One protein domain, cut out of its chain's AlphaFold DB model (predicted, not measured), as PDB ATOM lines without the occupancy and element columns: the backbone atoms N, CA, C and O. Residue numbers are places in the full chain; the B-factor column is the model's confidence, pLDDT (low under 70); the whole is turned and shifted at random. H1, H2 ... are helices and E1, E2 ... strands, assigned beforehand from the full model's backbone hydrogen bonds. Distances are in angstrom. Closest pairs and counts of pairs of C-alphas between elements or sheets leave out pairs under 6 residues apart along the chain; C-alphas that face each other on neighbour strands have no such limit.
ATOM      1  N   ARG A   2     -43.356 -24.848 -27.040       68.25
ATOM      2  CA  ARG A   2     -43.054 -23.694 -27.903       68.25
ATOM      3  C   ARG A   2     -44.296 -23.333 -28.719       68.25
ATOM      4  O   ARG A   2     -44.952 -24.243 -29.217       68.25
ATOM      5  N   LYS A   3     -44.639 -22.049 -28.846       77.25
ATOM      6  CA  LYS A   3     -45.792 -21.609 -29.655       77.25
ATOM      7  C   LYS A   3     -45.327 -20.991 -30.972       77.25
ATOM      8  O   LYS A   3     -44.310 -20.307 -31.017       77.25
ATOM      9  N   LEU A   4     -46.105 -21.169 -32.043       79.50
ATOM     10  CA  LEU A   4     -45.774 -20.657 -33.383       79.50
ATOM     11  C   LEU A   4     -45.544 -19.127 -33.410       79.50
ATOM     12  O   LEU A   4     -44.703 -18.622 -34.158       79.50
ATOM     13  N   GLY A   5     -46.253 -18.389 -32.549       77.88
ATOM     14  CA  GLY A   5     -46.130 -16.933 -32.412       77.88
ATOM     15  C   GLY A   5     -44.789 -16.445 -31.847       77.88
ATOM     16  O   GLY A   5     -44.428 -15.296 -32.074       77.88
ATOM     17  N   GLU A   6     -44.022 -17.305 -31.174       86.75
ATOM     18  CA  GLU A   6     -42.744 -16.947 -30.533       86.75
ATOM     19  C   GLU A   6     -41.545 -17.053 -31.490       86.75
ATOM     20  O   GLU A   6     -40.434 -16.643 -31.160       86.75
ATOM     21  N   LEU A   7     -41.751 -17.624 -32.679       89.19
ATOM     22  CA  LEU A   7     -40.699 -17.823 -33.671       89.19
ATOM     23  C   LEU A   7     -40.409 -16.525 -34.443       89.19
ATOM     24  O   LEU A   7     -41.259 -15.642 -34.559       89.19
ATOM     25  N   SER A   8     -39.215 -16.398 -35.022       91.38
ATOM     26  CA  SER A   8     -38.942 -15.298 -35.957       91.38
ATOM     27  C   SER A   8     -39.709 -15.499 -37.269       91.38
ATOM     28  O   SER A   8     -40.069 -16.625 -37.617       91.38
ATOM     29  N   HIS A   9     -39.932 -14.422 -38.029       87.38
ATOM     30  CA  HIS A   9     -40.579 -14.506 -39.346       87.38
ATOM     31  C   HIS A   9     -39.871 -15.513 -40.260       87.38
ATOM     32  O   HIS A   9     -40.483 -16.473 -40.714       87.38
ATOM     33  N   ALA A  10     -38.552 -15.363 -40.406       90.19
ATOM     34  CA  ALA A  10     -37.738 -16.249 -41.229       90.19
ATOM     35  C   ALA A  10     -37.827 -17.719 -40.786       90.19
ATOM     36  O   ALA A  10     -37.764 -18.622 -41.614       90.19
ATOM     37  N   GLN A  11     -37.945 -17.987 -39.480       92.50
ATOM     38  CA  GLN A  11     -38.119 -19.354 -38.996       92.50
ATOM     39  C   GLN A  11     -39.516 -19.899 -39.308       92.50
ATOM     40  O   GLN A  11     -39.622 -21.042 -39.746       92.50
ATOM     41  N   ARG A  12     -40.573 -19.095 -39.144       91.62
ATOM     42  CA  ARG A  12     -41.930 -19.490 -39.547       91.62
ATOM     43  C   ARG A  12     -42.006 -19.833 -41.029       91.62
ATOM     44  O   ARG A  12     -42.589 -20.856 -41.353       91.62
ATOM     45  N   GLU A  13     -41.368 -19.056 -41.901       89.62
ATOM     46  CA  GLU A  13     -41.336 -19.339 -43.343       89.62
ATOM     47  C   GLU A  13     -40.672 -20.683 -43.663       89.62
ATOM     48  O   GLU A  13     -41.177 -21.453 -44.479       89.62
ATOM     49  N   ARG A  14     -39.570 -21.011 -42.978       93.12
ATOM     50  CA  ARG A  14     -38.902 -22.311 -43.137       93.12
ATOM     51  C   ARG A  14     -39.757 -23.469 -42.631       93.12
ATOM     52  O   ARG A  14     -39.805 -24.511 -43.273       93.12
ATOM     53  N   LEU A  15     -40.454 -23.293 -41.512       95.19
ATOM     54  CA  LEU A  15     -41.388 -24.300 -41.004       95.19
ATOM     55  C   LEU A  15     -42.610 -24.460 -41.920       95.19
ATOM     56  O   LEU A  15     -43.038 -25.587 -42.143       95.19
ATOM     57  N   ALA A  16     -43.117 -23.370 -42.498       92.06
ATOM     58  CA  ALA A  16     -44.188 -23.407 -43.492       92.06
ATOM     59  C   ALA A  16     -43.752 -24.148 -44.765       92.06
ATOM     60  O   ALA A  16     -44.540 -24.883 -45.352       92.06
ATOM     61  N   PHE A  17     -42.483 -24.011 -45.166       92.06
ATOM     62  CA  PHE A  17     -41.910 -24.789 -46.264       92.06
ATOM     63  C   PHE A  17     -41.854 -26.287 -45.955       92.06
ATOM     64  O   PHE A  17     -42.236 -27.093 -46.799       92.06
ATOM     65  N   ILE A  18     -41.439 -26.665 -44.741       95.69
ATOM     66  CA  ILE A  18     -41.472 -28.067 -44.296       95.69
ATOM     67  C   ILE A  18     -42.908 -28.612 -44.359       95.69
ATOM     68  O   ILE A  18     -43.137 -29.658 -44.967       95.69
ATOM     69  N   ASP A  19     -43.870 -27.890 -43.776       95.31
ATOM     70  CA  ASP A  19     -45.287 -28.280 -43.739       95.31
ATOM     71  C   ASP A  19     -45.867 -28.464 -45.144       95.31
ATOM     72  O   ASP A  19     -46.543 -29.457 -45.431       95.31
ATOM     73  N   PHE A  20     -45.536 -27.548 -46.052       92.69
ATOM     74  CA  PHE A  20     -45.972 -27.632 -47.432       92.69
ATOM     75  C   PHE A  20     -45.387 -28.839 -48.156       92.69
ATOM     76  O   PHE A  20     -46.130 -29.582 -48.796       92.69
ATOM     77  N   CYS A  21     -44.072 -29.066 -48.075       94.00
ATOM     78  CA  CYS A  21     -43.464 -30.192 -48.779       94.00
ATOM     79  C   CYS A  21     -44.058 -31.521 -48.299       94.00
ATOM     80  O   CYS A  21     -44.416 -32.372 -49.110       94.00
ATOM     81  N   LEU A  22     -44.292 -31.663 -46.994       96.31
ATOM     82  CA  LEU A  22     -44.987 -32.824 -46.436       96.31
ATOM     83  C   LEU A  22     -46.462 -32.909 -46.867       96.31
ATOM     84  O   LEU A  22     -47.014 -34.007 -46.976       96.31
ATOM     85  N   THR A  23     -47.116 -31.777 -47.121       94.75
ATOM     86  CA  THR A  23     -48.501 -31.727 -47.606       94.75
ATOM     87  C   THR A  23     -48.604 -32.162 -49.067       94.75
ATOM     88  O   THR A  23     -49.430 -33.021 -49.382       94.75
ATOM     89  N   TYR A  24     -47.771 -31.620 -49.956       92.88
ATOM     90  CA  TYR A  24     -47.935 -31.778 -51.406       92.88
ATOM     91  C   TYR A  24     -47.000 -32.807 -52.035       92.88
ATOM     92  O   TYR A  24     -47.400 -33.459 -52.991       92.88
ATOM     93  N   PHE A  25     -45.803 -33.009 -51.493       93.88
ATOM     94  CA  PHE A  25     -44.833 -33.980 -52.018       93.88
ATOM     95  C   PHE A  25     -44.721 -35.221 -51.130       93.88
ATOM     96  O   PHE A  25     -44.380 -36.298 -51.604       93.88
ATOM     97  N   GLY A  26     -45.086 -35.102 -49.849       96.44
ATOM     98  CA  GLY A  26     -45.070 -36.204 -48.885       96.44
ATOM     99  C   GLY A  26     -43.695 -36.480 -48.276       96.44
ATOM    100  O   GLY A  26     -43.593 -37.297 -47.365       96.44
ATOM    101  N   GLU A  27     -42.660 -35.781 -48.729       96.81
ATOM    102  CA  GLU A  27     -41.294 -35.916 -48.241       96.81
ATOM    103  C   GLU A  27     -40.517 -34.603 -48.384       96.81
ATOM    104  O   GLU A  27     -40.889 -33.721 -49.160       96.81
ATOM    105  N   ILE A  28     -39.448 -34.467 -47.600       97.25
ATOM    106  CA  ILE A  28     -38.508 -33.344 -47.670       97.25
ATOM    107  C   ILE A  28     -37.159 -33.730 -47.043       97.25
ATOM    108  O   ILE A  28     -37.089 -34.462 -46.053       97.25
ATOM    109  N   SER A  29     -36.064 -33.203 -47.584       96.62
ATOM    110  CA  SER A  29     -34.712 -33.342 -47.046       96.62
ATOM    111  C   SER A  29     -34.220 -32.073 -46.337       96.62
ATOM    112  O   SER A  29     -34.716 -30.961 -46.525       96.62
ATOM    113  N   ARG A  30     -33.139 -32.208 -45.555       96.44
ATOM    114  CA  ARG A  30     -32.398 -31.031 -45.058       96.44
ATOM    115  C   ARG A  30     -31.784 -30.216 -46.198       96.44
ATOM    116  O   ARG A  30     -31.664 -29.004 -46.057       96.44
ATOM    117  N   ALA A  31     -31.384 -30.874 -47.287       95.44
ATOM    118  CA  ALA A  31     -30.767 -30.218 -48.431       95.44
ATOM    119  C   ALA A  31     -31.760 -29.296 -49.148       95.44
ATOM    120  O   ALA A  31     -31.367 -28.202 -49.528       95.44
ATOM    121  N   ASP A  32     -33.039 -29.673 -49.230       93.88
ATOM    122  CA  ASP A  32     -34.086 -28.842 -49.840       93.88
ATOM    123  C   ASP A  32     -34.259 -27.530 -49.073       93.88
ATOM    124  O   ASP A  32     -34.286 -26.449 -49.662       93.88
ATOM    125  N   LEU A  33     -34.292 -27.608 -47.739       94.38
ATOM    126  CA  LEU A  33     -34.408 -26.427 -46.887       94.38
ATOM    127  C   LEU A  33     -33.173 -25.516 -46.995       94.38
ATOM    128  O   LEU A  33     -33.303 -24.292 -47.034       94.38
ATOM    129  N   ILE A  34     -31.976 -26.108 -47.062       94.75
ATOM    130  CA  ILE A  34     -30.711 -25.384 -47.259       94.75
ATOM    131  C   ILE A  34     -30.687 -24.709 -48.629       94.75
ATOM    132  O   ILE A  34     -30.403 -23.519 -48.705       94.75
ATOM    133  N   ALA A  35     -31.021 -25.435 -49.695       92.00
ATOM    134  CA  ALA A  35     -31.037 -24.910 -51.054       92.00
ATOM    135  C   ALA A  35     -32.051 -23.769 -51.197       92.00
ATOM    136  O   ALA A  35     -31.745 -22.743 -51.804       92.00
ATOM    137  N   LYS A  36     -33.233 -23.908 -50.586       88.44
ATOM    138  CA  LYS A  36     -34.277 -22.888 -50.678       88.44
ATOM    139  C   LYS A  36     -33.950 -21.621 -49.889       88.44
ATOM    140  O   LYS A  36     -34.138 -20.527 -50.410       88.44
ATOM    141  N   PHE A  37     -33.494 -21.752 -48.644       90.81
ATOM    142  CA  PHE A  37     -33.342 -20.612 -47.726       90.81
ATOM    143  C   PHE A  37     -31.895 -20.189 -47.484       90.81
ATOM    144  O   PHE A  37     -31.657 -19.309 -46.659       90.81
ATOM    145  N   GLN A  38     -30.931 -20.833 -48.145       92.31
ATOM    146  CA  GLN A  38     -29.495 -20.587 -47.975       92.31
ATOM    147  C   GLN A  38     -29.070 -20.636 -46.497       92.31
ATOM    148  O   GLN A  38     -28.235 -19.865 -46.024       92.31
ATOM    149  N   THR A  39     -29.692 -21.539 -45.733       90.44
ATOM    150  CA  THR A  39     -29.440 -21.697 -44.299       90.44
ATOM    151  C   THR A  39     -28.322 -22.706 -44.033       90.44
ATOM    152  O   THR A  39     -28.059 -23.593 -44.839       90.44
ATOM    153  N   GLY A  40     -27.660 -22.612 -42.878       94.75
ATOM    154  CA  GLY A  40     -26.640 -23.586 -42.482       94.75
ATOM    155  C   GLY A  40     -27.239 -24.930 -42.042       94.75
ATOM    156  O   GLY A  40     -28.338 -24.983 -41.489       94.75
ATOM    157  N   LEU A  41     -26.483 -26.026 -42.179       94.62
ATOM    158  CA  LEU A  41     -26.926 -27.386 -41.817       94.62
ATOM    159  C   LEU A  41     -27.445 -27.511 -40.370       94.62
ATOM    160  O   LEU A  41     -28.453 -28.177 -40.109       94.62
ATOM    161  N   ALA A  42     -26.775 -26.850 -39.423       95.44
ATOM    162  CA  ALA A  42     -27.180 -26.838 -38.017       95.44
ATOM    163  C   ALA A  42     -28.478 -26.046 -37.780       95.44
ATOM    164  O   ALA A  42     -29.240 -26.361 -36.867       95.44
ATOM    165  N   ALA A  43     -28.747 -25.014 -38.584       94.94
ATOM    166  CA  ALA A  43     -30.005 -24.276 -38.530       94.94
ATOM    167  C   ALA A  43     -31.146 -25.112 -39.125       94.94
ATOM    168  O   ALA A  43     -32.129 -25.338 -38.427       94.94
ATOM    169  N   ALA A  44     -30.949 -25.701 -40.312       96.12
ATOM    170  CA  ALA A  44     -31.925 -26.606 -40.916       96.12
ATOM    171  C   ALA A  44     -32.303 -27.758 -39.970       96.12
ATOM    172  O   ALA A  44     -33.478 -28.046 -39.767       96.12
ATOM    173  N   THR A  45     -31.316 -28.383 -39.318       96.50
ATOM    174  CA  THR A  45     -31.573 -29.457 -38.346       96.50
ATOM    175  C   THR A  45     -32.430 -28.984 -37.171       96.50
ATOM    176  O   THR A  45     -33.356 -29.689 -36.778       96.50
ATOM    177  N   ARG A  46     -32.173 -27.781 -36.638       96.56
ATOM    178  CA  ARG A  46     -32.998 -27.195 -35.572       96.56
ATOM    179  C   ARG A  46     -34.415 -26.877 -36.037       96.56
ATOM    180  O   ARG A  46     -35.340 -27.049 -35.250       96.56
ATOM    181  N   ASP A  47     -34.599 -26.444 -37.281       97.31
ATOM    182  CA  ASP A  47     -35.930 -26.166 -37.827       97.31
ATOM    183  C   ASP A  47     -36.764 -27.448 -37.965       97.31
ATOM    184  O   ASP A  47     -37.917 -27.457 -37.543       97.31
ATOM    185  N   PHE A  48     -36.173 -28.562 -38.420       97.69
ATOM    186  CA  PHE A  48     -36.844 -29.872 -38.418       97.69
ATOM    187  C   PHE A  48     -37.207 -30.349 -37.007       97.69
ATOM    188  O   PHE A  48     -38.320 -30.831 -36.793       97.69
ATOM    189  N   SER A  49     -36.301 -30.196 -36.035       96.81
ATOM    190  CA  SER A  49     -36.611 -30.510 -34.635       96.81
ATOM    191  C   SER A  49     -37.758 -29.646 -34.110       96.81
ATOM    192  O   SER A  49     -38.683 -30.168 -33.502       96.81
ATOM    193  N   THR A  50     -37.742 -28.345 -34.414       97.06
ATOM    194  CA  THR A  50     -38.792 -27.405 -33.993       97.06
ATOM    195  C   THR A  50     -40.138 -27.759 -34.628       97.06
ATOM    196  O   THR A  50     -41.151 -27.768 -33.938       97.06
ATOM    197  N   TYR A  51     -40.167 -28.101 -35.919       97.56
ATOM    198  CA  TYR A  51     -41.388 -28.559 -36.582       97.56
ATOM    199  C   TYR A  51     -41.939 -29.831 -35.920       97.56
ATOM    200  O   TYR A  51     -43.126 -29.903 -35.613       97.56
ATOM    201  N   ARG A  52     -41.075 -30.809 -35.613       96.62
ATOM    202  CA  ARG A  52     -41.474 -32.049 -34.927       96.62
ATOM    203  C   ARG A  52     -41.977 -31.811 -33.501       96.62
ATOM    204  O   ARG A  52     -42.877 -32.510 -33.061       96.62
ATOM    205  N   GLU A  53     -41.416 -30.849 -32.771       95.94
ATOM    206  CA  GLU A  53     -41.921 -30.456 -31.446       95.94
ATOM    207  C   GLU A  53     -43.345 -29.885 -31.519       95.94
ATOM    208  O   GLU A  53     -44.141 -30.106 -30.608       95.94
ATOM    209  N   LEU A  54     -43.662 -29.153 -32.593       95.88
ATOM    210  CA  LEU A  54     -44.987 -28.574 -32.829       95.88
ATOM    211  C   LEU A  54     -45.991 -29.606 -33.361       95.88
ATOM    212  O   LEU A  54     -47.166 -29.542 -33.009       95.88
ATOM    213  N   ALA A  55     -45.532 -30.544 -34.191       96.50
ATOM    214  CA  ALA A  55     -46.355 -31.555 -34.847       96.50
ATOM    215  C   ALA A  55     -45.666 -32.937 -34.821       96.50
ATOM    216  O   ALA A  55     -45.110 -33.392 -35.829       96.50
ATOM    217  N   PRO A  56     -45.672 -33.629 -33.666       96.25
ATOM    218  CA  PRO A  56     -44.894 -34.856 -33.459       96.25
ATOM    219  C   PRO A  56     -45.344 -36.025 -34.338       96.25
ATOM    220  O   PRO A  56     -44.543 -36.916 -34.631       96.25
ATOM    221  N   ASP A  57     -46.597 -36.001 -34.790       97.56
ATOM    222  CA  ASP A  57     -47.202 -37.047 -35.608       97.56
ATOM    223  C   ASP A  57     -47.216 -36.753 -37.105       97.56
ATOM    224  O   ASP A  57     -47.708 -37.579 -37.869       97.56
ATOM    225  N   ASN A  58     -46.630 -35.638 -37.543       97.94
ATOM    226  CA  ASN A  58     -46.639 -35.265 -38.955       97.94
ATOM    227  C   ASN A  58     -45.568 -35.978 -39.778       97.94
ATOM    228  O   ASN A  58     -45.791 -36.255 -40.958       97.94
ATOM    229  N   MET A  59     -44.407 -36.275 -39.196       98.06
ATOM    230  CA  MET A  59     -43.292 -36.813 -39.970       98.06
ATOM    231  C   MET A  59     -42.357 -37.714 -39.175       98.06
ATOM    232  O   MET A  59     -42.257 -37.628 -37.950       98.06
ATOM    233  N   GLU A  60     -41.594 -38.516 -39.905       97.69
ATOM    234  CA  GLU A  60     -40.500 -39.319 -39.374       97.69
ATOM    235  C   GLU A  60     -39.259 -39.233 -40.264       97.69
ATOM    236  O   GLU A  60     -39.358 -39.089 -41.480       97.69
ATOM    237  N   LEU A  61     -38.075 -39.303 -39.651       97.69
ATOM    238  CA  LEU A  61     -36.810 -39.357 -40.380       97.69
ATOM    239  C   LEU A  61     -36.486 -40.809 -40.718       97.69
ATOM    240  O   LEU A  61     -36.268 -41.617 -39.815       97.69
ATOM    241  N   VAL A  62     -36.351 -41.112 -42.004       97.75
ATOM    242  CA  VAL A  62     -35.871 -42.415 -42.471       97.75
ATOM    243  C   VAL A  62     -34.374 -42.314 -42.739       97.75
ATOM    244  O   VAL A  62     -33.915 -41.591 -43.625       97.75
ATOM    245  N   HIS A  63     -33.578 -43.024 -41.940       94.69
ATOM    246  CA  HIS A  63     -32.119 -42.891 -41.948       94.69
ATOM    247  C   HIS A  63     -31.463 -43.366 -43.253       94.69
ATOM    248  O   HIS A  63     -30.432 -42.814 -43.636       94.69
ATOM    249  N   GLN A  64     -32.060 -44.342 -43.947       96.81
ATOM    250  CA  GLN A  64     -31.538 -44.885 -45.203       96.81
ATOM    251  C   GLN A  64     -31.540 -43.835 -46.321       96.81
ATOM    252  O   GLN A  64     -30.544 -43.680 -47.023       96.81
ATOM    253  N   THR A  65     -32.639 -43.091 -46.464       96.00
ATOM    254  CA  THR A  65     -32.797 -42.070 -47.513       96.00
ATOM    255  C   THR A  65     -32.411 -40.672 -47.039       96.00
ATOM    256  O   THR A  65     -32.181 -39.786 -47.855       96.00
ATOM    257  N   LYS A  66     -32.299 -40.466 -45.717       95.94
ATOM    258  CA  LYS A  66     -32.073 -39.163 -45.063       95.94
ATOM    259  C   LYS A  66     -33.200 -38.153 -45.323       95.94
ATOM    260  O   LYS A  66     -32.986 -36.948 -45.155       95.94
ATOM    261  N   LEU A  67     -34.383 -38.647 -45.685       97.38
ATOM    262  CA  LEU A  67     -35.596 -37.866 -45.904       97.38
ATOM    263  C   LEU A  67     -36.506 -37.918 -44.681       97.38
ATOM    264  O   LEU A  67     -36.550 -38.911 -43.951       97.38
ATOM    265  N   TYR A  68     -37.238 -36.830 -44.476       98.25
ATOM    266  CA  TYR A  68     -38.390 -36.809 -43.594       98.25
ATOM    267  C   TYR A  68     -39.623 -37.161 -44.410       98.25
ATOM    268  O   TYR A  68     -39.931 -36.464 -45.375       98.25
ATOM    269  N   TYR A  69     -40.317 -38.222 -44.016       98.06
ATOM    270  CA  TYR A  69     -41.542 -38.673 -44.661       98.06
ATOM    271  C   TYR A  69     -42.758 -38.259 -43.864       98.06
ATOM    272  O   TYR A  69     -42.763 -38.308 -42.634       98.06
ATOM    273  N   ARG A  70     -43.806 -37.894 -44.592       98.06
ATOM    274  CA  ARG A  70     -45.145 -37.668 -44.070       98.06
ATOM    275  C   ARG A  70     -45.697 -38.954 -43.443       98.06
ATOM    276  O   ARG A  70     -45.751 -39.988 -44.105       98.06
ATOM    277  N   LYS A  71     -46.209 -38.857 -42.216       98.00
ATOM    278  CA  LYS A  71     -46.987 -39.920 -41.556       98.00
ATOM    279  C   LYS A  71     -48.472 -39.851 -41.931       98.00
ATOM    280  O   LYS A  71     -48.991 -38.805 -42.317       98.00
ATOM    281  N   GLU A  72     -49.187 -40.959 -41.756       95.50
ATOM    282  CA  GLU A  72     -50.632 -41.040 -42.032       95.50
ATOM    283  C   GLU A  72     -51.462 -40.073 -41.175       95.50
ATOM    284  O   GLU A  72     -52.395 -39.452 -41.677       95.50
ATOM    285  N   ALA A  73     -51.069 -39.885 -39.911       96.19
ATOM    286  CA  ALA A  73     -51.725 -38.995 -38.953       96.19
ATOM    287  C   ALA A  73     -51.417 -37.501 -39.166       96.19
ATOM    288  O   ALA A  73     -51.756 -36.680 -38.318       96.19
ATOM    289  N   PHE A  74     -50.753 -37.136 -40.267       97.19
ATOM    290  CA  PHE A  74     -50.359 -35.755 -40.503       97.19
ATOM    291  C   PHE A  74     -51.564 -34.817 -40.549       97.19
ATOM    292  O   PHE A  74     -52.509 -35.027 -41.318       97.19
ATOM    293  N   VAL A  75     -51.425 -33.697 -39.843       95.81
ATOM    294  CA  VAL A  75     -52.321 -32.541 -39.898       95.81
ATOM    295  C   VAL A  75     -51.473 -31.288 -40.150       95.81
ATOM    296  O   VAL A  75     -50.589 -31.012 -39.339       95.81
ATOM    297  N   PRO A  76     -51.689 -30.539 -41.250       93.81
ATOM    298  CA  PRO A  76     -50.891 -29.346 -41.535       93.81
ATOM    299  C   PRO A  76     -51.047 -28.332 -40.402       93.81
ATOM    300  O   PRO A  76     -52.153 -28.131 -39.897       93.81
ATOM    301  N   ILE A  77     -49.942 -27.705 -39.999       94.12
ATOM    302  CA  ILE A  77     -49.954 -26.658 -38.961       94.12
ATOM    303  C   ILE A  77     -49.901 -25.246 -39.553       94.12
ATOM    304  O   ILE A  77     -50.010 -24.270 -38.809       94.12
ATOM    305  N   PHE A  78     -49.745 -25.131 -40.876       90.12
ATOM    306  CA  PHE A  78     -49.883 -23.885 -41.621       90.12
ATOM    307  C   PHE A  78     -51.064 -23.978 -42.585       90.12
ATOM    308  O   PHE A  78     -51.239 -24.966 -43.298       90.12
ATOM    309  N   GLU A  79     -51.875 -22.924 -42.628       82.75
ATOM    310  CA  GLU A  79     -52.925 -22.808 -43.633       82.75
ATOM    311  C   GLU A  79     -52.330 -22.377 -44.976       82.75
ATOM    312  O   GLU A  79     -51.415 -21.552 -45.050       82.75
ATOM    313  N   HIS A  80     -52.864 -22.950 -46.049       74.81
ATOM    314  CA  HIS A  80     -52.463 -22.638 -47.410       74.81
ATOM    315  C   HIS A  80     -53.687 -22.229 -48.223       74.81
ATOM    316  O   HIS A  80     -54.663 -22.975 -48.307       74.81
ATOM    317  N   GLU A  81     -53.621 -21.059 -48.851       71.75
ATOM    318  CA  GLU A  81     -54.644 -20.605 -49.789       71.75
ATOM    319  C   GLU A  81     -54.479 -21.319 -51.140       71.75
ATOM    320  O   GLU A  81     -53.363 -21.480 -51.640       71.75
ATOM    321  N   SER A  82     -55.592 -21.757 -51.734       72.94
ATOM    322  CA  SER A  82     -55.639 -22.537 -52.983       72.94
ATOM    323  C   SER A  82     -54.850 -21.872 -54.123       72.94
ATOM    324  O   SER A  82     -54.044 -22.526 -54.787       72.94
ATOM    325  N   GLN A  83     -55.022 -20.562 -54.308       71.81
ATOM    326  CA  GLN A  83     -54.363 -19.774 -55.351       71.81
ATOM    327  C   GLN A  83     -52.849 -19.666 -55.130       71.81
ATOM    328  O   GLN A  83     -52.058 -19.843 -56.062       71.81
ATOM    329  N   THR A  84     -52.431 -19.445 -53.884       74.75
ATOM    330  CA  THR A  84     -51.018 -19.361 -53.499       74.75
ATOM    331  C   THR A  84     -50.320 -20.710 -53.657       74.75
ATOM    332  O   THR A  84     -49.173 -20.776 -54.100       74.75
ATOM    333  N   VAL A  85     -51.028 -21.807 -53.375       79.94
ATOM    334  CA  VAL A  85     -50.557 -23.176 -53.626       79.94
ATOM    335  C   VAL A  85     -50.360 -23.418 -55.115       79.94
ATOM    336  O   VAL A  85     -49.286 -23.859 -55.506       79.94
ATOM    337  N   LEU A  86     -51.357 -23.125 -55.954       78.31
ATOM    338  CA  LEU A  86     -51.265 -23.340 -57.403       78.31
ATOM    339  C   LEU A  86     -50.137 -22.515 -58.028       78.31
ATOM    340  O   LEU A  86     -49.344 -23.039 -58.814       78.31
ATOM    341  N   THR A  87     -50.008 -21.251 -57.621       75.75
ATOM    342  CA  THR A  87     -48.905 -20.376 -58.038       75.75
ATOM    343  C   THR A  87     -47.554 -20.937 -57.587       75.75
ATOM    344  O   THR A  87     -46.627 -21.040 -58.389       75.75
ATOM    345  N   GLY A  88     -47.446 -21.375 -56.328       75.56
ATOM    346  CA  GLY A  88     -46.223 -21.967 -55.783       75.56
ATOM    347  C   GLY A  88     -45.845 -23.308 -56.422       75.56
ATOM    348  O   GLY A  88     -44.663 -23.594 -56.589       75.56
ATOM    349  N   LEU A  89     -46.828 -24.122 -56.812       77.38
ATOM    350  CA  LEU A  89     -46.607 -25.386 -57.518       77.38
ATOM    351  C   LEU A  89     -46.140 -25.169 -58.965       77.38
ATOM    352  O   LEU A  89     -45.334 -25.951 -59.458       77.38
ATOM    353  N   SER A  90     -46.616 -24.113 -59.631       74.69
ATOM    354  CA  SER A  90     -46.276 -23.804 -61.029       74.69
ATOM    355  C   SER A  90     -44.935 -23.080 -61.195       74.69
ATOM    356  O   SER A  90     -44.227 -23.344 -62.162       74.69
ATOM    357  N   HIS A  91     -44.554 -22.213 -60.252       66.25
ATOM    358  CA  HIS A  91     -43.339 -21.383 -60.350       66.25
ATOM    359  C   HIS A  91     -42.160 -21.892 -59.505       66.25
ATOM    360  O   HIS A  91     -41.088 -21.289 -59.501       66.25
ATOM    361  N   GLY A  92     -42.338 -23.008 -58.797       61.91
ATOM    362  CA  GLY A  92     -41.388 -23.475 -57.794       61.91
ATOM    363  C   GLY A  92     -41.673 -22.841 -56.431       61.91
ATOM    364  O   GLY A  92     -41.886 -21.638 -56.281       61.91
ATOM    365  N   PHE A  93     -41.716 -23.685 -55.405       60.00
ATOM    366  CA  PHE A  93     -42.254 -23.315 -54.108       60.00
ATOM    367  C   PHE A  93     -41.430 -22.228 -53.402       60.00
ATOM    368  O   PHE A  93     -40.217 -22.372 -53.242       60.00
ATOM    369  N   GLY A  94     -42.094 -21.179 -52.900       53.19
ATOM    370  CA  GLY A  94     -41.560 -20.266 -51.882       53.19
ATOM    371  C   GLY A  94     -41.211 -18.843 -52.321       53.19
ATOM    372  O   GLY A  94     -40.280 -18.289 -51.749       53.19
ATOM    373  N   ASP A  95     -41.922 -18.271 -53.293       55.28
ATOM    374  CA  ASP A  95     -41.853 -16.831 -53.616       55.28
ATOM    375  C   ASP A  95     -43.079 -16.039 -53.101       55.28
ATOM    376  O   ASP A  95     -43.280 -14.882 -53.454       55.28
ATOM    377  N   GLY A  96     -43.936 -16.647 -52.262       52.75
ATOM    378  CA  GLY A  96     -45.168 -15.967 -51.832       52.75
ATOM    379  C   GLY A  96     -46.093 -16.649 -50.818       52.75
ATOM    380  O   GLY A  96     -47.171 -16.129 -50.574       52.75
ATOM    381  N   LEU A  97     -45.731 -17.772 -50.178       56.16
ATOM    382  CA  LEU A  97     -46.688 -18.486 -49.302       56.16
ATOM    383  C   LEU A  97     -47.069 -17.778 -48.011       56.16
ATOM    384  O   LEU A  97     -48.150 -18.017 -47.484       56.16
ATOM    385  N   MET A  98     -46.181 -16.934 -47.497       51.88
ATOM    386  CA  MET A  98     -46.452 -16.106 -46.321       51.88
ATOM    387  C   MET A  98     -46.598 -14.631 -46.690       51.88
ATOM    388  O   MET A  98     -46.796 -13.801 -45.803       51.88
ATOM    389  N   SER A 117     -60.109 -27.720 -54.336       87.31
ATOM    390  CA  SER A 117     -59.845 -27.910 -52.913       87.31
ATOM    391  C   SER A 117     -58.372 -28.251 -52.680       87.31
ATOM    392  O   SER A 117     -57.788 -29.101 -53.361       87.31
ATOM    393  N   THR A 118     -57.770 -27.631 -51.665       86.75
ATOM    394  CA  THR A 118     -56.382 -27.905 -51.259       86.75
ATOM    395  C   THR A 118     -56.179 -29.374 -50.886       86.75
ATOM    396  O   THR A 118     -55.126 -29.944 -51.174       86.75
ATOM    397  N   SER A 119     -57.213 -30.024 -50.341       89.25
ATOM    398  CA  SER A 119     -57.227 -31.462 -50.064       89.25
ATOM    399  C   SER A 119     -57.012 -32.296 -51.330       89.25
ATOM    400  O   SER A 119     -56.096 -33.121 -51.357       89.25
ATOM    401  N   SER A 120     -57.781 -32.041 -52.393       90.94
ATOM    402  CA  SER A 120     -57.672 -32.754 -53.671       90.94
ATOM    403  C   SER A 120     -56.322 -32.491 -54.329       90.94
ATOM    404  O   SER A 120     -55.652 -33.434 -54.744       90.94
ATOM    405  N   LEU A 121     -55.883 -31.226 -54.349       91.12
ATOM    406  CA  LEU A 121     -54.571 -30.848 -54.875       91.12
ATOM    407  C   LEU A 121     -53.438 -31.589 -54.162       91.12
ATOM    408  O   LEU A 121     -52.559 -32.139 -54.818       91.12
ATOM    409  N   SER A 122     -53.477 -31.654 -52.828       92.88
ATOM    410  CA  SER A 122     -52.444 -32.337 -52.045       92.88
ATOM    411  C   SER A 122     -52.371 -33.833 -52.369       92.88
ATOM    412  O   SER A 122     -51.283 -34.386 -52.492       92.88
ATOM    413  N   VAL A 123     -53.518 -34.498 -52.557       94.75
ATOM    414  CA  VAL A 123     -53.580 -35.922 -52.920       94.75
ATOM    415  C   VAL A 123     -53.025 -36.145 -54.325       94.75
ATOM    416  O   VAL A 123     -52.229 -37.061 -54.519       94.75
ATOM    417  N   ILE A 124     -53.415 -35.298 -55.284       94.38
ATOM    418  CA  ILE A 124     -52.944 -35.371 -56.670       94.38
ATOM    419  C   ILE A 124     -51.433 -35.172 -56.737       94.38
ATOM    420  O   ILE A 124     -50.741 -36.007 -57.314       94.38
ATOM    421  N   MET A 125     -50.911 -34.126 -56.096       93.69
ATOM    422  CA  MET A 125     -49.476 -33.848 -56.087       93.69
ATOM    423  C   MET A 125     -48.678 -34.987 -55.453       93.69
ATOM    424  O   MET A 125     -47.724 -35.460 -56.065       93.69
ATOM    425  N   ARG A 126     -49.118 -35.523 -54.305       95.00
ATOM    426  CA  ARG A 126     -48.438 -36.667 -53.677       95.00
ATOM    427  C   ARG A 126     -48.459 -37.906 -54.565       95.00
ATOM    428  O   ARG A 126     -47.485 -38.650 -54.593       95.00
ATOM    429  N   ALA A 127     -49.554 -38.146 -55.284       95.88
ATOM    430  CA  ALA A 127     -49.644 -39.266 -56.212       95.88
ATOM    431  C   ALA A 127     -48.714 -39.098 -57.418       95.88
ATOM    432  O   ALA A 127     -48.068 -40.068 -57.807       95.88
ATOM    433  N   ILE A 128     -48.588 -37.878 -57.952       94.12
ATOM    434  CA  ILE A 128     -47.607 -37.553 -58.994       94.12
ATOM    435  C   ILE A 128     -46.189 -37.789 -58.460       94.12
ATOM    436  O   ILE A 128     -45.432 -38.540 -59.065       94.12
ATOM    437  N   THR A 129     -45.827 -37.225 -57.305       91.94
ATOM    438  CA  THR A 129     -44.479 -37.374 -56.727       91.94
ATOM    439  C   THR A 129     -44.132 -38.833 -56.439       91.94
ATOM    440  O   THR A 129     -43.056 -39.294 -56.805       91.94
ATOM    441  N   ALA A 130     -45.060 -39.588 -55.850       93.25
ATOM    442  CA  ALA A 130     -44.850 -40.995 -55.519       93.25
ATOM    443  C   ALA A 130     -45.067 -41.956 -56.705       93.25
ATOM    444  O   ALA A 130     -44.957 -43.167 -56.513       93.25
ATOM    445  N   GLN A 131     -45.418 -41.446 -57.895       94.25
ATOM    446  CA  GLN A 131     -45.772 -42.238 -59.083       94.25
ATOM    447  C   GLN A 131     -46.845 -43.307 -58.783       94.25
ATOM    448  O   GLN A 131     -46.753 -44.462 -59.200       94.25
ATOM    449  N   LYS A 132     -47.874 -42.925 -58.014       95.75
ATOM    450  CA  LYS A 132     -48.974 -43.803 -57.590       95.75
ATOM    451  C   LYS A 132     -50.257 -43.503 -58.354       95.75
ATOM    452  O   LYS A 132     -50.547 -42.360 -58.693       95.75
ATOM    453  N   CYS A 133     -51.067 -44.537 -58.570       96.00
ATOM    454  CA  CYS A 133     -52.412 -44.368 -59.108       96.00
ATOM    455  C   CYS A 133     -53.373 -43.769 -58.068       96.00
ATOM    456  O   CYS A 133     -53.185 -43.911 -56.859       96.00
ATOM    457  N   LEU A 134     -54.425 -43.117 -58.561       96.19
ATOM    458  CA  LEU A 134     -55.522 -42.575 -57.772       96.19
ATOM    459  C   LEU A 134     -56.839 -43.187 -58.213       96.19
ATOM    460  O   LEU A 134     -57.097 -43.335 -59.406       96.19
ATOM    461  N   GLN A 135     -57.702 -43.461 -57.243       96.75
ATOM    462  CA  GLN A 135     -59.109 -43.702 -57.500       96.75
ATOM    463  C   GLN A 135     -59.869 -42.382 -57.349       96.75
ATOM    464  O   GLN A 135     -59.760 -41.712 -56.325       96.75
ATOM    465  N   VAL A 136     -60.625 -42.004 -58.377       94.56
ATOM    466  CA  VAL A 136     -61.369 -40.743 -58.431       94.56
ATOM    467  C   VAL A 136     -62.830 -40.994 -58.776       94.56
ATOM    468  O   VAL A 136     -63.152 -41.845 -59.608       94.56
ATOM    469  N   THR A 137     -63.718 -40.216 -58.168       94.62
ATOM    470  CA  THR A 137     -65.124 -40.142 -58.569       94.62
ATOM    471  C   THR A 137     -65.256 -39.064 -59.637       94.62
ATOM    472  O   THR A 137     -65.024 -37.889 -59.370       94.62
ATOM    473  N   TYR A 138     -65.599 -39.466 -60.858       92.75
ATOM    474  CA  TYR A 138     -65.682 -38.583 -62.015       92.75
ATOM    475  C   TYR A 138     -67.131 -38.402 -62.458       92.75
ATOM    476  O   TYR A 138     -67.834 -39.381 -62.713       92.75
ATOM    477  N   VAL A 139     -67.563 -37.148 -62.592       93.06
ATOM    478  CA  VAL A 139     -68.900 -36.794 -63.078       93.06
ATOM    479  C   VAL A 139     -68.820 -36.499 -64.574       93.06
ATOM    480  O   VAL A 139     -68.228 -35.512 -64.997       93.06
ATOM    481  N   SER A 140     -69.395 -37.387 -65.383       91.50
ATOM    482  CA  SER A 140     -69.438 -37.286 -66.842       91.50
ATOM    483  C   SER A 140     -70.796 -36.781 -67.317       91.50
ATOM    484  O   SER A 140     -71.830 -37.260 -66.855       91.50
ATOM    485  N   LEU A 141     -70.796 -35.898 -68.320       92.94
ATOM    486  CA  LEU A 141     -72.024 -35.405 -68.960       92.94
ATOM    487  C   LEU A 141     -72.835 -36.514 -69.651       92.94
ATOM    488  O   LEU A 141     -74.055 -36.435 -69.703       92.94
ATOM    489  N   SER A 142     -72.175 -37.551 -70.179       93.00
ATOM    490  CA  SER A 142     -72.832 -38.619 -70.946       93.00
ATOM    491  C   SER A 142     -73.158 -39.863 -70.126       93.00
ATOM    492  O   SER A 142     -74.073 -40.605 -70.467       93.00
ATOM    493  N   SER A 143     -72.391 -40.131 -69.067       89.50
ATOM    494  CA  SER A 143     -72.457 -41.403 -68.336       89.50
ATOM    495  C   SER A 143     -72.679 -41.253 -66.832       89.50
ATOM    496  O   SER A 143     -72.631 -42.254 -66.114       89.50
ATOM    497  N   GLY A 144     -72.933 -40.027 -66.369       93.19
ATOM    498  CA  GLY A 144     -73.150 -39.712 -64.964       93.19
ATOM    499  C   GLY A 144     -71.890 -39.890 -64.116       93.19
ATOM    500  O   GLY A 144     -70.759 -39.803 -64.604       93.19
ATOM    501  N   THR A 145     -72.090 -40.129 -62.824       96.19
ATOM    502  CA  THR A 145     -71.011 -40.290 -61.843       96.19
ATOM    503  C   THR A 145     -70.456 -41.712 -61.862       96.19
ATOM    504  O   THR A 145     -71.196 -42.673 -61.657       96.19
ATOM    505  N   LYS A 146     -69.145 -41.860 -62.080       95.62
ATOM    506  CA  LYS A 146     -68.452 -43.157 -62.088       95.62
ATOM    507  C   LYS A 146     -67.096 -43.085 -61.400       95.62
ATOM    508  O   LYS A 146     -66.396 -42.080 -61.501       95.62
ATOM    509  N   THR A 147     -66.684 -44.185 -60.782       96.69
ATOM    510  CA  THR A 147     -65.330 -44.341 -60.242       96.69
ATOM    511  C   THR A 147     -64.350 -44.698 -61.356       96.69
ATOM    512  O   THR A 147     -64.639 -45.551 -62.199       96.69
ATOM    513  N   ARG A 148     -63.187 -44.049 -61.373       94.69
ATOM    514  CA  ARG A 148     -62.103 -44.303 -62.326       94.69
ATOM    515  C   ARG A 148     -60.777 -44.406 -61.592       94.69
ATOM    516  O   ARG A 148     -60.542 -43.667 -60.643       94.69
ATOM    517  N   THR A 149     -59.903 -45.285 -62.065       97.00
ATOM    518  CA  THR A 149     -58.500 -45.301 -61.649       97.00
ATOM    519  C   THR A 149     -57.686 -44.533 -62.679       97.00
ATOM    520  O   THR A 149     -57.791 -44.810 -63.873       97.00
ATOM    521  N   ILE A 150     -56.897 -43.564 -62.225       95.44
ATOM    522  CA  ILE A 150     -56.015 -42.753 -63.066       95.44
ATOM    523  C   ILE A 150     -54.576 -42.855 -62.563       95.44
ATOM    524  O   ILE A 150     -54.340 -43.053 -61.372       95.44
ATOM    525  N   VAL A 151     -53.614 -42.691 -63.464       96.06
ATOM    526  CA  VAL A 151     -52.204 -42.489 -63.113       96.06
ATOM    527  C   VAL A 151     -51.894 -41.024 -63.414       96.06
ATOM    528  O   VAL A 151     -51.743 -40.675 -64.585       96.06
ATOM    529  N   PRO A 152     -51.917 -40.137 -62.405       94.38
ATOM    530  CA  PRO A 152     -51.685 -38.722 -62.635       94.38
ATOM    531  C   PRO A 152     -50.216 -38.491 -63.010       94.38
ATOM    532  O   PRO A 152     -49.313 -39.023 -62.368       94.38
ATOM    533  N   HIS A 153     -49.985 -37.684 -64.046       92.38
ATOM    534  CA  HIS A 153     -48.639 -37.333 -64.507       92.38
ATOM    535  C   HIS A 153     -48.294 -35.864 -64.240       92.38
ATOM    536  O   HIS A 153     -47.191 -35.566 -63.789       92.38
ATOM    537  N   SER A 154     -49.223 -34.948 -64.505       86.69
ATOM    538  CA  SER A 154     -49.001 -33.508 -64.391       86.69
ATOM    539  C   SER A 154     -50.288 -32.779 -64.004       86.69
ATOM    540  O   SER A 154     -51.391 -33.311 -64.152       86.69
ATOM    541  N   LEU A 155     -50.130 -31.559 -63.491       85.31
ATOM    542  CA  LEU A 155     -51.208 -30.613 -63.210       85.31
ATOM    543  C   LEU A 155     -50.983 -29.360 -64.066       85.31
ATOM    544  O   LEU A 155     -49.852 -28.887 -64.161       85.31
ATOM    545  N   ALA A 156     -52.045 -28.835 -64.676       81.69
ATOM    546  CA  ALA A 156     -52.030 -27.570 -65.408       81.69
ATOM    547  C   ALA A 156     -52.948 -26.566 -64.697       81.69
ATOM    548  O   ALA A 156     -54.025 -26.957 -64.236       81.69
ATOM    549  N   ASN A 157     -52.491 -25.317 -64.589       70.44
ATOM    550  CA  ASN A 157     -53.206 -24.187 -63.993       70.44
ATOM    551  C   ASN A 157     -53.592 -23.187 -65.081       70.44
ATOM    552  O   ASN A 157     -52.706 -22.907 -65.921       70.44
TER     553      ASN A 157
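What this domain is: This is residues 2 to 98 and 117 to 157 of the 157 residues of the protein "WYL domain-containing protein" of Photobacterium halotolerans (UniProt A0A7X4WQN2). The model is a body of crossed helices and a small sheet, with a two-stranded arm, the hairpin E4 and E5, reaching out at one end and making much of the length. In the body H1, H2 and H3 pack crosswise, and the last part of H1 packs on the three-stranded sheet; H5 packs on the last residues of H1, between the body and the arm, H4 is near the first residues of H5, and the tail after E5 folds back past H5. The printed part has 138 residues, with five named helices and five named strands in the order H1, E1, H2, H3, E2, E3, H4, H5, E4, E5. The sheets run E1, E3, E2 and E4, E5, both antiparallel, and the class is mixed, helices and strands. By its radius of gyration of the C-alphas, 16.6 A, the whole is compact, yet its outline is elongated, with spans of 57 by 32 by 26 A.

How they stand to each other: H1, residues 9 to 24, is the hub and touches three helices. It touches H2, residues 30 to 37, with residues 14 to 18 alone, at a steep tilt of 54 degrees, opposite ways; the closest C-alphas, of Arg 14 and Leu 33, are 7.2 A apart. It touches H3, residues 41 to 54, only just about perpendicular at 71 degrees, with the C-alphas of Leu 15 and Tyr 51 closest at 6.1 A. H2 and H3 touch about perpendicular at 79 degrees, closest at the C-alphas of Arg 30 and Ala 44, 6.1 A. The sheet holds E1, residues 27 to 29, E3, residues 67 to 70, and E2, residues 59 to 62, with E3 as inner strand. Between E1 and E3, N 28 and O 68 are 3.0 A apart, within hydrogen-bond range; between E3 and E2, a hairpin, N 69 and O 60 are 2.8 A apart. H1 and H3 are on this sheet and make two layers with it, that is, helices on one face of a sheet. H1 stands up from the sheet only just, rising 42 degrees, at a height over the sheet of 11.5 A. E1, H2, H3 and E2 form a split strand-helix-strand unit, two strands running the same way with E3 between them, and its crossover is right-handed. H5, residues 118 to 129, touches residues 23 to 24 of H1, with the C-alphas of Tyr 24 and Ser 122 closest at 4.6 A. H4, residues 82 to 91, is close to H5 but not clearly touching, at a shallow tilt of 25 degrees, the same way; the closest C-alphas, of Ser 82 and Thr 118, are 5.7 A apart. E4, residues 134 to 140, and E5, residues 144 to 150, are a hairpin, with N 138 and O 146 at 2.8 A; H1 is apart from both. In all five helices every O i to N i+4 pair is within hydrogen-bond range.

Where its parts are: H1 runs 22.3 A from C-alpha 9 at (-40.579, -14.506, -39.346). E1 spans 7.2 A, H2 10.8 A, H3 20.2 A, E2 9.6 A and E3 9.7 A. H4 spans 14.4 A, and H5 16.2 A from C-alpha 118 at (-56.382, -27.905, -51.259). E4 spans 17.4 A, and E5 17.5 A to C-alpha 150 at (-56.015, -42.753, -63.066).

The domain as a whole: The C-alphas farthest apart, of Ala 42 and Ser 142, are 57.5 A apart. Residues 99 to 116 are cut out, and C-alphas 98 and 117 are 19.0 A apart across the cut. The link from E3 to H4, 11 residues, is long. Mean pLDDT of the printed part is 89.7; residue 2 and residues 91 to 98 are under 70.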